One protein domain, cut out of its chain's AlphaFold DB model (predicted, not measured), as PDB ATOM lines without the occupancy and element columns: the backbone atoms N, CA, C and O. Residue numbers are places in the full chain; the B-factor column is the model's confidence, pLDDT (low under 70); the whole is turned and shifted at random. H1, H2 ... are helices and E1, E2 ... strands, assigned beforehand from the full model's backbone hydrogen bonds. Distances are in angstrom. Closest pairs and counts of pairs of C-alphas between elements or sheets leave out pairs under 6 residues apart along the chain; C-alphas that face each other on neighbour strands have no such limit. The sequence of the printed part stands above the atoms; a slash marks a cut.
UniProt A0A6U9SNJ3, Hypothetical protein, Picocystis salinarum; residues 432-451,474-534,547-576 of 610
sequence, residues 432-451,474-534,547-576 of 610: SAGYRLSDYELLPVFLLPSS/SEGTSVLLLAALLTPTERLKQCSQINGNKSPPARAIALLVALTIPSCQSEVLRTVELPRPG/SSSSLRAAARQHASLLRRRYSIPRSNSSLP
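This is residues 432 to 451, 474 to 534 and 547 to 576 of the 610 residues of the protein "Hypothetical protein" of Picocystis salinarum (UniProt A0A6U9SNJ3). A twisted sheet of four long strands has the long helix H2 over one face; small H1 sits beyond one end. The printed part has 111 residues, with named elements E1 E2 H1 E3 E4 H2; the sheet order is E1 - E2 - E3 - E4, all antiparallel. This mixed, loose domain has a radius of gyration of the C-alphas of 17.5 A and spans 61 by 33 by 17 A.

Find C-alpha 435 at (117.133, 114.622, 156.253); E1 runs to 447, 31.1 A, bending by 77 degrees at 438. Next come E2, residues 477 to 488, 33.5 A; H1, 490 to 498; E3, 507 to 516; E4, 521 to 529; and H2, 548 to 566, 26.6 A, ending at (132.083, 142.138, 158.576).

Look within hydrogen-bond range for N 441 and O 483 (E1, E2) and N 482 and O 511 (E2, E3), each 2.8 A, and, in the hairpin E3 and E4, N 510 and O 528, 2.7 A. H2 makes two layers, a helix on one face of the sheet, at a height over the sheet of 8.3 A; its closest C-alpha pair with E1 is Ala 559 and Val 445, 5.9 A. H1 only grazes the sheet with residues 490 to 494. In H1 and H2 every O i to N i+4 pair is within range.

C-alphas 498 and 573, the farthest apart, are 61.8 A apart. Cuts omit 452 to 473, a 6.0 A gap, and 535 to 546, 12.5 A. Of the links printed whole, none is long. Confidence is under 70 at 432 to 433, 447 to 451 and 474 to 476.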
ATOM      1  N   SER A 432     113.264 119.342 160.111       61.53
ATOM      2  CA  SER A 432     112.066 118.512 160.090       61.53
ATOM      3  C   SER A 432     112.463 117.067 159.783       61.53
ATOM      4  O   SER A 432     113.303 116.819 158.911       61.53
ATOM      5  N   ALA A 433     111.892 116.124 160.538       64.62
ATOM      6  CA  ALA A 433     112.194 114.699 160.454       64.62
ATOM      7  C   ALA A 433     112.247 114.237 158.987       64.62
ATOM      8  O   ALA A 433     111.226 114.222 158.302       64.62
ATOM      9  N   GLY A 434     113.438 113.894 158.477       80.44
ATOM     10  CA  GLY A 434     113.557 113.400 157.103       80.44
ATOM     11  C   GLY A 434     114.853 113.678 156.345       80.44
ATOM     12  O   GLY A 434     114.976 113.159 155.237       80.44
ATOM     13  N   TYR A 435     115.822 114.417 156.890       85.12
ATOM     14  CA  TYR A 435     117.133 114.622 156.253       85.12
ATOM     15  C   TYR A 435     118.276 113.956 157.036       85.12
ATOM     16  O   TYR A 435     118.232 113.876 158.260       85.12
ATOM     17  N   ARG A 436     119.306 113.485 156.320       86.62
ATOM     18  CA  ARG A 436     120.561 112.940 156.860       86.62
ATOM     19  C   ARG A 436     121.738 113.813 156.424       86.62
ATOM     20  O   ARG A 436     121.811 114.222 155.260       86.62
ATOM     21  N   LEU A 437     122.665 114.061 157.351       85.56
ATOM     22  CA  LEU A 437     123.948 114.698 157.064       85.56
ATOM     23  C   LEU A 437     124.776 113.796 156.139       85.56
ATOM     24  O   LEU A 437     124.999 112.630 156.455       85.56
ATOM     25  N   SER A 438     125.181 114.329 154.989       82.69
ATOM     26  CA  SER A 438     125.969 113.597 153.985       82.69
ATOM     27  C   SER A 438     127.402 114.102 153.864       82.69
ATOM     28  O   SER A 438     128.302 113.312 153.609       82.69
ATOM     29  N   ASP A 439     127.608 115.406 154.053       82.62
ATOM     30  CA  ASP A 439     128.915 116.058 154.020       82.62
ATOM     31  C   ASP A 439     128.842 117.356 154.834       82.62
ATOM     32  O   ASP A 439     127.753 117.915 155.022       82.62
ATOM     33  N   TYR A 440     129.980 117.855 155.304       85.62
ATOM     34  CA  TYR A 440     130.071 119.138 155.992       85.62
ATOM     35  C   TYR A 440     131.439 119.794 155.792       85.62
ATOM     36  O   TYR A 440     132.437 119.153 155.483       85.62
ATOM     37  N   GLU A 441     131.486 121.110 155.970       85.69
ATOM     38  CA  GLU A 441     132.723 121.879 155.984       85.69
ATOM     39  C   GLU A 441     132.668 122.917 157.103       85.69
ATOM     40  O   GLU A 441     131.761 123.751 157.167       85.69
ATOM     41  N   LEU A 442     133.670 122.885 157.981       83.50
ATOM     42  CA  LEU A 442     133.826 123.863 159.046       83.50
ATOM     43  C   LEU A 442     134.792 124.969 158.614       83.50
ATOM     44  O   LEU A 442     135.970 124.721 158.350       83.50
ATOM     45  N   LEU A 443     134.310 126.211 158.585       79.06
ATOM     46  CA  LEU A 443     135.069 127.388 158.180       79.06
ATOM     47  C   LEU A 443     135.004 128.467 159.270       79.06
ATOM     48  O   LEU A 443     133.938 129.023 159.529       79.06
ATOM     49  N   PRO A 444     136.127 128.859 159.891       77.69
ATOM     50  CA  PRO A 444     136.107 129.980 160.825       77.69
ATOM     51  C   PRO A 444     135.821 131.284 160.065       77.69
ATOM     52  O   PRO A 444     136.414 131.506 159.014       77.69
ATOM     53  N   VAL A 445     134.938 132.169 160.543       77.81
ATOM     54  CA  VAL A 445     134.571 133.385 159.782       77.81
ATOM     55  C   VAL A 445     135.326 134.594 160.292       77.81
ATOM     56  O   VAL A 445     136.192 135.112 159.592       77.81
ATOM     57  N   PHE A 446     135.017 135.043 161.501       74.69
ATOM     58  CA  PHE A 446     135.618 136.219 162.110       74.69
ATOM     59  C   PHE A 446     135.610 136.088 163.627       74.69
ATOM     60  O   PHE A 446     134.874 135.302 164.219       74.69
ATOM     61  N   LEU A 447     136.460 136.889 164.252       63.62
ATOM     62  CA  LEU A 447     136.515 137.038 165.695       63.62
ATOM     63  C   LEU A 447     135.829 138.351 166.048       63.62
ATOM     64  O   LEU A 447     136.079 139.368 165.390       63.62
ATOM     65  N   LEU A 448     134.998 138.354 167.079       65.62
ATOM     66  CA  LEU A 448     134.418 139.598 167.560       65.62
ATOM     67  C   LEU A 448     135.427 140.277 168.495       65.62
ATOM     68  O   LEU A 448     136.022 139.610 169.344       65.62
ATOM     69  N   PRO A 449     135.746 141.566 168.281       58.53
ATOM     70  CA  PRO A 449     136.681 142.281 169.138       58.53
ATOM     71  C   PRO A 449     136.092 142.465 170.537       58.53
ATOM     72  O   PRO A 449     134.900 142.708 170.696       58.53
ATOM     73  N   SER A 450     136.954 142.404 171.550       51.59
ATOM     74  CA  SER A 450     136.549 142.303 172.949       51.59
ATOM     75  C   SER A 450     136.046 143.603 173.603       51.59
ATOM     76  O   SER A 450     135.932 143.704 174.819       51.59
ATOM     77  N   SER A 451     135.819 144.663 172.829       48.34
ATOM     78  CA  SER A 451     135.590 145.992 173.412       48.34
ATOM     79  C   SER A 451     134.753 146.936 172.555       48.34
ATOM     80  O   SER A 451     134.731 148.134 172.826       48.34
ATOM     81  N   SER A 474     131.545 140.166 175.553       55.94
ATOM     82  CA  SER A 474     132.620 141.006 175.043       55.94
ATOM     83  C   SER A 474     134.005 140.382 175.188       55.94
ATOM     84  O   SER A 474     134.975 141.067 174.942       55.94
ATOM     85  N   GLU A 475     134.172 139.111 175.548       63.44
ATOM     86  CA  GLU A 475     135.491 138.479 175.585       63.44
ATOM     87  C   GLU A 475     135.444 137.065 175.003       63.44
ATOM     88  O   GLU A 475     134.633 136.233 175.391       63.44
ATOM     89  N   GLY A 476     136.325 136.804 174.031       69.62
ATOM     90  CA  GLY A 476     136.622 135.449 173.561       69.62
ATOM     91  C   GLY A 476     135.589 134.789 172.645       69.62
ATOM     92  O   GLY A 476     135.759 133.618 172.311       69.62
ATOM     93  N   THR A 477     134.556 135.496 172.183       79.31
ATOM     94  CA  THR A 477     133.597 134.916 171.232       79.31
ATOM     95  C   THR A 477     134.166 134.862 169.810       79.31
ATOM     96  O   THR A 477     134.481 135.880 169.185       79.31
ATOM     97  N   SER A 478     134.269 133.648 169.276       78.88
ATOM     98  CA  SER A 478     134.637 133.355 167.890       78.88
ATOM     99  C   SER A 478     133.392 132.973 167.100       78.88
ATOM    100  O   SER A 478     132.571 132.209 167.592       78.88
ATOM    101  N   VAL A 479     133.240 133.475 165.874       80.88
ATOM    102  CA  VAL A 479     132.113 133.104 165.010       80.88
ATOM    103  C   VAL A 479     132.591 132.155 163.917       80.88
ATOM    104  O   VAL A 479     133.491 132.465 163.126       80.88
ATOM    105  N   LEU A 480     131.973 130.981 163.879       83.69
ATOM    106  CA  LEU A 480     132.238 129.892 162.953       83.69
ATOM    107  C   LEU A 480     131.098 129.792 161.936       83.69
ATOM    108  O   LEU A 480     129.938 130.022 162.265       83.69
ATOM    109  N   LEU A 481     131.428 129.439 160.698       84.94
ATOM    110  CA  LEU A 481     130.467 129.027 159.686       84.94
ATOM    111  C   LEU A 481     130.634 127.533 159.503       84.94
ATOM    112  O   LEU A 481     131.700 127.058 159.122       84.94
ATOM    113  N   LEU A 482     129.567 126.805 159.749       84.69
ATOM    114  CA  LEU A 482     129.507 125.384 159.517       84.69
ATOM    115  C   LEU A 482     128.567 125.150 158.346       84.69
ATOM    116  O   LEU A 482     127.362 125.331 158.474       84.69
ATOM    117  N   ALA A 483     129.108 124.764 157.200       83.69
ATOM    118  CA  ALA A 483     128.305 124.342 156.066       83.69
ATOM    119  C   ALA A 483     128.027 122.840 156.152       83.69
ATOM    120  O   ALA A 483     128.911 122.065 156.494       83.69
ATOM    121  N   ALA A 484     126.806 122.427 155.834       83.56
ATOM    122  CA  ALA A 484     126.376 121.038 155.839       83.56
ATOM    123  C   ALA A 484     125.526 120.742 154.598       83.56
ATOM    124  O   ALA A 484     124.664 121.534 154.207       83.56
ATOM    125  N   LEU A 485     125.761 119.582 153.985       85.12
ATOM    126  CA  LEU A 485     124.943 119.035 152.912       85.12
ATOM    127  C   LEU A 485     123.983 117.999 153.481       85.12
ATOM    128  O   LEU A 485     124.379 116.943 153.984       85.12
ATOM    129  N   LEU A 486     122.699 118.306 153.360       85.69
ATOM    130  CA  LEU A 486     121.606 117.475 153.820       85.69
ATOM    131  C   LEU A 486     120.997 116.724 152.648       85.69
ATOM    132  O   LEU A 486     120.472 117.319 151.705       85.69
ATOM    133  N   THR A 487     121.034 115.402 152.741       84.06
ATOM    134  CA  THR A 487     120.371 114.510 151.790       84.06
ATOM    135  C   THR A 487     119.039 114.030 152.356       84.06
ATOM    136  O   THR A 487     118.945 113.785 153.560       84.06
ATOM    137  N   PRO A 488     117.991 113.891 151.531       82.25
ATOM    138  CA  PRO A 488     116.745 113.282 151.975       82.25
ATOM    139  C   PRO A 488     116.984 111.839 152.422       82.25
ATOM    140  O   PRO A 488     117.651 111.073 151.725       82.25
ATOM    141  N   THR A 489     116.397 111.454 153.552       86.62
ATOM    142  CA  THR A 489     116.346 110.052 153.991       86.62
ATOM    143  C   THR A 489     115.477 109.227 153.043       86.62
ATOM    144  O   THR A 489     114.561 109.757 152.413       86.62
ATOM    145  N   GLU A 490     115.707 107.913 152.986       84.19
ATOM    146  CA  GLU A 490     114.866 106.997 152.199       84.19
ATOM    147  C   GLU A 490     113.386 107.088 152.583       84.19
ATOM    148  O   GLU A 490     112.530 107.095 151.707       84.19
ATOM    149  N   ARG A 491     113.073 107.295 153.871       84.38
ATOM    150  CA  ARG A 491     111.695 107.534 154.327       84.38
ATOM    151  C   ARG A 491     111.082 108.770 153.674       84.38
ATOM    152  O   ARG A 491     109.960 108.715 153.186       84.38
ATOM    153  N   LEU A 492     111.823 109.878 153.618       83.75
ATOM    154  CA  LEU A 492     111.340 111.107 152.988       83.75
ATOM    155  C   LEU A 492     111.186 110.942 151.465       83.75
ATOM    156  O   LEU A 492     110.238 111.470 150.883       83.75
ATOM    157  N   LYS A 493     112.074 110.171 150.821       84.81
ATOM    158  CA  LYS A 493     111.945 109.816 149.399       84.81
ATOM    159  C   LYS A 493     110.705 108.955 149.143       84.81
ATOM    160  O   LYS A 493     109.946 109.272 148.232       84.81
ATOM    161  N   GLN A 494     110.466 107.934 149.965       85.88
ATOM    162  CA  GLN A 494     109.301 107.049 149.874       85.88
ATOM    163  C   GLN A 494     107.991 107.818 150.090       85.88
ATOM    164  O   GLN A 494     107.087 107.722 149.264       85.88
ATOM    165  N   CYS A 495     107.907 108.671 151.119       83.12
ATOM    166  CA  CYS A 495     106.737 109.529 151.342       83.12
ATOM    167  C   CYS A 495     106.469 110.481 150.164       83.12
ATOM    168  O   CYS A 495     105.317 110.750 149.830       83.12
ATOM    169  N   SER A 496     107.519 110.992 149.511       84.06
ATOM    170  CA  SER A 496     107.368 111.825 148.313       84.06
ATOM    171  C   SER A 496     106.815 111.032 147.128       84.06
ATOM    172  O   SER A 496     105.934 111.528 146.431       84.06
ATOM    173  N   GLN A 497     107.305 109.803 146.923       86.94
ATOM    174  CA  GLN A 497     106.852 108.916 145.848       86.94
ATOM    175  C   GLN A 497     105.383 108.515 146.009       86.94
ATOM    176  O   GLN A 497     104.645 108.562 145.029       86.94
ATOM    177  N   ILE A 498     104.944 108.198 147.234       88.94
ATOM    178  CA  ILE A 498     103.541 107.860 147.533       88.94
ATOM    179  C   ILE A 498     102.600 109.011 147.140       88.94
ATOM    180  O   ILE A 498     101.513 108.774 146.626       88.94
ATOM    181  N   ASN A 499     103.043 110.258 147.305       86.50
ATOM    182  CA  ASN A 499     102.259 111.447 146.968       86.50
ATOM    183  C   ASN A 499     102.403 111.900 145.500       86.50
ATOM    184  O   ASN A 499     101.945 112.989 145.159       86.50
ATOM    185  N   GLY A 500     103.088 111.137 144.637       88.88
ATOM    186  CA  GLY A 500     103.356 111.527 143.244       88.88
ATOM    187  C   GLY A 500     104.300 112.731 143.088       88.88
ATOM    188  O   GLY A 500     104.478 113.248 141.983       88.88
ATOM    189  N   ASN A 501     104.931 113.184 144.175       88.44
ATOM    190  CA  ASN A 501     105.827 114.334 144.178       88.44
ATOM    191  C   ASN A 501     107.265 113.911 143.861       88.44
ATOM    192  O   ASN A 501     107.755 112.878 144.333       88.44
ATOM    193  N   LYS A 502     107.993 114.750 143.112       86.44
ATOM    194  CA  LYS A 502     109.435 114.557 142.881       86.44
ATOM    195  C   LYS A 502     110.173 114.534 144.218       86.44
ATOM    196  O   LYS A 502     109.927 115.400 145.055       86.44
ATOM    197  N   SER A 503     111.099 113.583 144.383       83.00
ATOM    198  CA  SER A 503     111.912 113.462 145.597       83.00
ATOM    199  C   SER A 503     112.522 114.818 145.962       83.00
ATOM    200  O   SER A 503     113.086 115.469 145.071       83.00
ATOM    201  N   PRO A 504     112.451 115.248 147.234       85.31
ATOM    202  CA  PRO A 504     113.023 116.523 147.628       85.31
ATOM    203  C   PRO A 504     114.517 116.554 147.274       85.31
ATOM    204  O   PRO A 504     115.206 115.544 147.423       85.31
ATOM    205  N   PRO A 505     115.040 117.676 146.757       87.25
ATOM    206  CA  PRO A 505     116.449 117.768 146.410       87.25
ATOM    207  C   PRO A 505     117.323 117.833 147.669       87.25
ATOM    208  O   PRO A 505     116.869 118.241 148.739       87.25
ATOM    209  N   ALA A 506     118.607 117.496 147.525       87.31
ATOM    210  CA  ALA A 506     119.594 117.788 148.560       87.31
ATOM    211  C   ALA A 506     119.637 119.298 148.856       87.31
ATOM    212  O   ALA A 506     119.515 120.129 147.943       87.31
ATOM    213  N   ARG A 507     119.818 119.645 150.132       88.88
ATOM    214  CA  ARG A 507     119.867 121.026 150.623       88.88
ATOM    215  C   ARG A 507     121.249 121.323 151.176       88.88
ATOM    216  O   ARG A 507     121.776 120.556 151.973       88.88
ATOM    217  N   ALA A 508     121.819 122.446 150.766       89.00
ATOM    218  CA  ALA A 508     123.049 122.967 151.334       89.00
ATOM    219  C   ALA A 508     122.680 124.047 152.346       89.00
ATOM    220  O   ALA A 508     122.091 125.063 151.979       89.00
ATOM    221  N   ILE A 509     123.009 123.832 153.610       90.19
ATOM    222  CA  ILE A 509     122.758 124.796 154.679       90.19
ATOM    223  C   ILE A 509     124.080 125.259 155.275       90.19
ATOM    224  O   ILE A 509     125.071 124.536 155.263       90.19
ATOM    225  N   ALA A 510     124.094 126.467 155.811       89.81
ATOM    226  CA  ALA A 510     125.186 127.010 156.583       89.81
ATOM    227  C   ALA A 510     124.655 127.487 157.935       89.81
ATOM    228  O   ALA A 510     123.754 128.322 158.008       89.81
ATOM    229  N   LEU A 511     125.212 126.933 159.002       90.38
ATOM    230  CA  LEU A 511     124.991 127.343 160.376       90.38
ATOM    231  C   LEU A 511     126.048 128.382 160.743       90.38
ATOM    232  O   LEU A 511     127.248 128.129 160.631       90.38
ATOM    233  N   LEU A 512     125.614 129.545 161.205       90.81
ATOM    234  CA  LEU A 512     126.481 130.508 161.860       90.81
ATOM    235  C   LEU A 512     126.487 130.186 163.353       90.81
ATOM    236  O   LEU A 512     125.442 130.240 163.997       90.81
ATOM    237  N   VAL A 513     127.647 129.833 163.893       89.06
ATOM    238  CA  VAL A 513     127.802 129.357 165.270       89.06
ATOM    239  C   VAL A 513     128.694 130.327 166.034       89.06
ATOM    240  O   VAL A 513     129.834 130.563 165.638       89.06
ATOM    241  N   ALA A 514     128.192 130.894 167.127       90.19
ATOM    242  CA  ALA A 514     129.023 131.577 168.111       90.19
ATOM    243  C   ALA A 514     129.665 130.538 169.024       90.19
ATOM    244  O   ALA A 514     128.980 129.660 169.541       90.19
ATOM    245  N   LEU A 515     130.972 130.654 169.230       88.12
ATOM    246  CA  LEU A 515     131.745 129.849 170.160       88.12
ATOM    247  C   LEU A 515     132.415 130.773 171.177       88.12
ATOM    248  O   LEU A 515     133.335 131.518 170.834       88.12
ATOM    249  N   THR A 516     131.952 130.730 172.419       87.38
ATOM    250  CA  THR A 516     132.445 131.577 173.509       87.38
ATOM    251  C   THR A 516     133.616 130.904 174.218       87.38
ATOM    252  O   THR A 516     133.505 129.774 174.690       87.38
ATOM    253  N   ILE A 517     134.749 131.597 174.322       83.44
ATOM    254  CA  ILE A 517     135.977 131.094 174.954       83.44
ATOM    255  C   ILE A 517     136.267 131.937 176.198       83.44
ATOM    256  O   ILE A 517     136.226 133.161 176.109       83.44
ATOM    257  N   PRO A 518     136.593 131.331 177.355       77.06
ATOM    258  CA  PRO A 518     136.893 129.914 177.570       77.06
ATOM    259  C   PRO A 518     135.686 129.059 177.970       77.06
ATOM    260  O   PRO A 518     135.873 127.881 178.251       77.06
ATOM    261  N   SER A 519     134.470 129.617 178.040       81.00
ATOM    262  CA  SER A 519     133.292 128.893 178.551       81.00
ATOM    263  C   SER A 519     132.862 127.716 177.682       81.00
ATOM    264  O   SER A 519     132.046 126.913 178.129       81.00
ATOM    265  N   CYS A 520     133.419 127.592 176.474       77.50
ATOM    266  CA  CYS A 520     133.207 126.463 175.579       77.50
ATOM    267  C   CYS A 520     131.757 126.351 175.083       77.50
ATOM    268  O   CYS A 520     131.357 125.322 174.536       77.50
ATOM    269  N   GLN A 521     130.963 127.407 175.279       87.31
ATOM    270  CA  GLN A 521     129.559 127.443 174.912       87.31
ATOM    271  C   GLN A 521     129.421 127.735 173.425       87.31
ATOM    272  O   GLN A 521     129.998 128.691 172.908       87.31
ATOM    273  N   SER A 522     128.640 126.898 172.755       88.94
ATOM    274  CA  SER A 522     128.334 127.023 171.338       88.94
ATOM    275  C   SER A 522     126.850 127.316 171.142       88.94
ATOM    276  O   SER A 522     126.001 126.526 171.571       88.94
ATOM    277  N   GLU A 523     126.543 128.400 170.445       90.81
ATOM    278  CA  GLU A 523     125.182 128.823 170.131       90.81
ATOM    279  C   GLU A 523     125.012 128.959 168.618       90.81
ATOM    280  O   GLU A 523     125.844 129.558 167.937       90.81
ATOM    281  N   VAL A 524     123.936 128.386 168.071       91.06
ATOM    282  CA  VAL A 524     123.589 128.582 166.659       91.06
ATOM    283  C   VAL A 524     122.910 129.939 166.543       91.06
ATOM    284  O   VAL A 524     121.760 130.090 166.936       91.06
ATOM    285  N   LEU A 525     123.625 130.907 165.983       89.50
ATOM    286  CA  LEU A 525     123.123 132.258 165.756       89.50
ATOM    287  C   LEU A 525     122.106 132.289 164.617       89.50
ATOM    288  O   LEU A 525     121.132 133.033 164.659       89.50
ATOM    289  N   ARG A 526     122.368 131.524 163.549       89.12
ATOM    290  CA  ARG A 526     121.542 131.553 162.341       89.12
ATOM    291  C   ARG A 526     121.731 130.312 161.485       89.12
ATOM    292  O   ARG A 526     122.836 129.790 161.389       89.12
ATOM    293  N   THR A 527     120.674 129.939 160.774       90.69
ATOM    294  CA  THR A 527     120.702 128.932 159.709       90.69
ATOM    295  C   THR A 527     120.379 129.610 158.380       90.69
ATOM    296  O   THR A 527     119.385 130.326 158.268       90.69
ATOM    297  N   VAL A 528     121.243 129.435 157.382       90.75
ATOM    298  CA  VAL A 528     121.133 130.050 156.051       90.75
ATOM    299  C   VAL A 528     121.180 128.952 154.998       90.75
ATOM    300  O   VAL A 528     122.050 128.091 155.046       90.75
ATOM    301  N   GLU A 529     120.275 128.968 154.026       89.62
ATOM    302  CA  GLU A 529     120.367 128.068 152.872       89.62
ATOM    303  C   GLU A 529     121.358 128.643 151.849       89.62
ATOM    304  O   GLU A 529     121.267 129.812 151.467       89.62
ATOM    305  N   LEU A 530     122.349 127.845 151.444       89.12
ATOM    306  CA  LEU A 530     123.381 128.282 150.507       89.12
ATOM    307  C   LEU A 530     122.817 128.332 149.078       89.12
ATOM    308  O   LEU A 530     122.110 127.410 148.656       89.12
ATOM    309  N   PRO A 531     123.142 129.374 148.291       87.56
ATOM    310  CA  PRO A 531     122.695 129.471 146.909       87.56
ATOM    311  C   PRO A 531     123.359 128.388 146.054       87.56
ATOM    312  O   PRO A 531     124.557 128.135 146.186       87.56
ATOM    313  N   ARG A 532     122.600 127.772 145.141       84.25
ATOM    314  CA  ARG A 532     123.148 126.778 144.207       84.25
ATOM    315  C   ARG A 532     124.204 127.412 143.287       84.25
ATOM    316  O   ARG A 532     123.929 128.463 142.698       84.25
ATOM    317  N   PRO A 533     125.379 126.782 143.119       76.00
ATOM    318  CA  PRO A 533     126.380 127.237 142.166       76.00
ATOM    319  C   PRO A 533     125.808 127.126 140.751       76.00
ATOM    320  O   PRO A 533     125.269 126.088 140.378       76.00
ATOM    321  N   GLY A 534     125.889 128.214 139.980       72.00
ATOM    322  CA  GLY A 534     125.379 128.278 138.604       72.00
ATOM    323  C   GLY A 534     124.150 129.168 138.393       72.00
ATOM    324  O   GLY A 534     123.838 129.478 137.250       72.00
ATOM    325  N   SER A 547     127.013 118.643 144.592       89.06
ATOM    326  CA  SER A 547     128.151 117.787 144.906       89.06
ATOM    327  C   SER A 547     128.856 118.304 146.162       89.06
ATOM    328  O   SER A 547     128.730 119.475 146.532       89.06
ATOM    329  N   SER A 548     129.655 117.452 146.802       85.81
ATOM    330  CA  SER A 548     130.553 117.850 147.892       85.81
ATOM    331  C   SER A 548     131.459 119.022 147.505       85.81
ATOM    332  O   SER A 548     131.603 119.985 148.255       85.81
ATOM    333  N   SER A 549     132.037 118.998 146.300       87.38
ATOM    334  CA  SER A 549     132.891 120.084 145.806       87.38
ATOM    335  C   SER A 549     132.120 121.391 145.612       87.38
ATOM    336  O   SER A 549     132.614 122.458 145.983       87.38
ATOM    337  N   SER A 550     130.893 121.319 145.089       88.69
ATOM    338  CA  SER A 550     130.060 122.493 144.835       88.69
ATOM    339  C   SER A 550     129.552 123.116 146.141       88.69
ATOM    340  O   SER A 550     129.550 124.341 146.263       88.69
ATOM    341  N   LEU A 551     129.205 122.289 147.140       87.12
ATOM    342  CA  LEU A 551     128.908 122.718 148.513       87.12
ATOM    343  C   LEU A 551     130.075 123.517 149.092       87.12
ATOM    344  O   LEU A 551     129.884 124.647 149.536       87.12
ATOM    345  N   ARG A 552     131.280 122.940 149.060       84.94
ATOM    346  CA  ARG A 552     132.483 123.540 149.651       84.94
ATOM    347  C   ARG A 552     132.833 124.868 148.993       84.94
ATOM    348  O   ARG A 552     133.103 125.862 149.665       84.94
ATOM    349  N   ALA A 553     132.765 124.927 147.664       87.50
ATOM    350  CA  ALA A 553     132.973 126.169 146.925       87.50
ATOM    351  C   ALA A 553     131.973 127.261 147.353       87.50
ATOM    352  O   ALA A 553     132.386 128.381 147.667       87.50
ATOM    353  N   ALA A 554     130.681 126.924 147.447       87.75
ATOM    354  CA  ALA A 554     129.642 127.853 147.890       87.75
ATOM    355  C   ALA A 554     129.839 128.292 149.353       87.75
ATOM    356  O   ALA A 554     129.733 129.482 149.659       87.75
ATOM    357  N   ALA A 555     130.195 127.366 150.247       86.81
ATOM    358  CA  ALA A 555     130.480 127.638 151.652       86.81
ATOM    359  C   ALA A 555     131.674 128.588 151.824       86.81
ATOM    360  O   ALA A 555     131.577 129.594 152.530       86.81
ATOM    361  N   ARG A 556     132.787 128.333 151.123       88.31
ATOM    362  CA  ARG A 556     133.991 129.185 151.131       88.31
ATOM    363  C   ARG A 556     133.730 130.566 150.548       88.31
ATOM    364  O   ARG A 556     134.222 131.564 151.088       88.31
ATOM    365  N   GLN A 557     132.952 130.641 149.470       88.56
ATOM    366  CA  GLN A 557     132.529 131.911 148.889       88.56
ATOM    367  C   GLN A 557     131.669 132.694 149.883       88.56
ATOM    368  O   GLN A 557     131.944 133.869 150.128       88.56
ATOM    369  N   HIS A 558     130.691 132.042 150.515       87.56
ATOM    370  CA  HIS A 558     129.833 132.664 151.517       87.56
ATOM    371  C   HIS A 558     130.637 133.142 152.733       87.56
ATOM    372  O   HIS A 558     130.542 134.310 153.100       87.56
ATOM    373  N   ALA A 559     131.524 132.310 153.288       85.12
ATOM    374  CA  ALA A 559     132.432 132.701 154.368       85.12
ATOM    375  C   ALA A 559     133.297 133.912 153.982       85.12
ATOM    376  O   ALA A 559     133.487 134.827 154.781       85.12
ATOM    377  N   SER A 560     133.796 133.958 152.746       85.62
ATOM    378  CA  SER A 560     134.585 135.086 152.237       85.62
ATOM    379  C   SER A 560     133.758 136.365 152.098       85.62
ATOM    380  O   SER A 560     134.257 137.445 152.412       85.62
ATOM    381  N   LEU A 561     132.497 136.261 151.670       87.19
ATOM    382  CA  LEU A 561     131.561 137.388 151.630       87.19
ATOM    383  C   LEU A 561     131.258 137.902 153.037       87.19
ATOM    384  O   LEU A 561     131.369 139.102 153.268       87.19
ATOM    385  N   LEU A 562     130.970 137.006 153.987       85.62
ATOM    386  CA  LEU A 562     130.776 137.357 155.396       85.62
ATOM    387  C   LEU A 562     132.005 138.073 155.961       85.62
ATOM    388  O   LEU A 562     131.879 139.135 156.559       85.62
ATOM    389  N   ARG A 563     133.209 137.546 155.711       84.69
ATOM    390  CA  ARG A 563     134.468 138.177 156.133       84.69
ATOM    391  C   ARG A 563     134.643 139.571 155.551       84.69
ATOM    392  O   ARG A 563     135.030 140.463 156.286       84.69
ATOM    393  N   ARG A 564     134.379 139.775 154.257       84.88
ATOM    394  CA  ARG A 564     134.503 141.097 153.612       84.88
ATOM    395  C   ARG A 564     133.466 142.085 154.130       84.88
ATOM    396  O   ARG A 564     133.775 143.255 154.311       84.88
ATOM    397  N   ARG A 565     132.247 141.602 154.363       85.12
ATOM    398  CA  ARG A 565     131.132 142.406 154.859       85.12
ATOM    399  C   ARG A 565     131.335 142.829 156.315       85.12
ATOM    400  O   ARG A 565     130.987 143.948 156.670       85.12
ATOM    401  N   TYR A 566     131.928 141.954 157.127       80.56
ATOM    402  CA  TYR A 566     132.083 142.138 158.576       80.56
ATOM    403  C   TYR A 566     133.498 142.299 159.068       80.56
ATOM    404  O   TYR A 566     133.740 142.284 160.276       80.56
ATOM    405  N   SER A 567     134.455 142.471 158.164       77.31
ATOM    406  CA  SER A 567     135.798 142.840 158.561       77.31
ATOM    407  C   SER A 567     135.750 144.237 159.163       77.31
ATOM    408  O   SER A 567     135.835 145.236 158.450       77.31
ATOM    409  N   ILE A 568     135.632 144.307 160.486       74.56
ATOM    410  CA  ILE A 568     135.912 145.527 161.227       74.56
ATOM    411  C   ILE A 568     137.407 145.792 161.030       74.56
ATOM    412  O   ILE A 568     138.212 144.899 161.326       74.56
ATOM    413  N   PRO A 569     137.807 146.972 160.520       75.31
ATOM    414  CA  PRO A 569     139.210 147.332 160.408       75.31
ATOM    415  C   PRO A 569     139.885 147.190 161.770       75.31
ATOM    416  O   PRO A 569     139.650 147.960 162.699       75.31
ATOM    417  N   ARG A 570     140.714 146.160 161.899       74.12
ATOM    418  CA  ARG A 570     141.476 145.901 163.112       74.12
ATOM    419  C   ARG A 570     142.733 146.747 163.096       74.12
ATOM    420  O   ARG A 570     143.355 146.941 162.052       74.12
ATOM    421  N   SER A 571     143.142 147.230 164.264       78.75
ATOM    422  CA  SER A 571     144.470 147.821 164.389       78.75
ATOM    423  C   SER A 571     145.510 146.757 164.021       78.75
ATOM    424  O   SER A 571     145.417 145.616 164.477       78.75
ATOM    425  N   ASN A 572     146.520 147.116 163.220       74.81
ATOM    426  CA  ASN A 572     147.590 146.184 162.826       74.81
ATOM    427  C   ASN A 572     148.265 145.507 164.035       74.81
ATOM    428  O   ASN A 572     148.801 144.413 163.913       74.81
ATOM    429  N   SER A 573     148.223 146.134 165.215       80.06
ATOM    430  CA  SER A 573     148.751 145.572 166.460       80.06
ATOM    431  C   SER A 573     147.952 144.381 166.996       80.06
ATOM    432  O   SER A 573     148.515 143.602 167.753       80.06
ATOM    433  N   SER A 574     146.684 144.219 166.614       81.06
ATOM    434  CA  SER A 574     145.803 143.143 167.100       81.06
ATOM    435  C   SER A 574     145.782 141.898 166.211       81.06
ATOM    436  O   SER A 574     145.417 140.822 166.673       81.06
ATOM    437  N   LEU A 575     146.186 142.022 164.945       84.56
ATOM    438  CA  LEU A 575     146.275 140.896 164.013       84.56
ATOM    439  C   LEU A 575     147.630 140.202 164.143       84.56
ATOM    440  O   LEU A 575     148.606 140.894 164.418       84.56
ATOM    441  N   PRO A 576     147.740 138.876 163.956       88.94
ATOM    442  CA  PRO A 576     149.032 138.197 163.871       88.94
ATOM    443  C   PRO A 576     149.811 138.641 162.618       88.94
ATOM    444  O   PRO A 576     149.216 138.924 161.579       88.94
TER     445      PRO A 576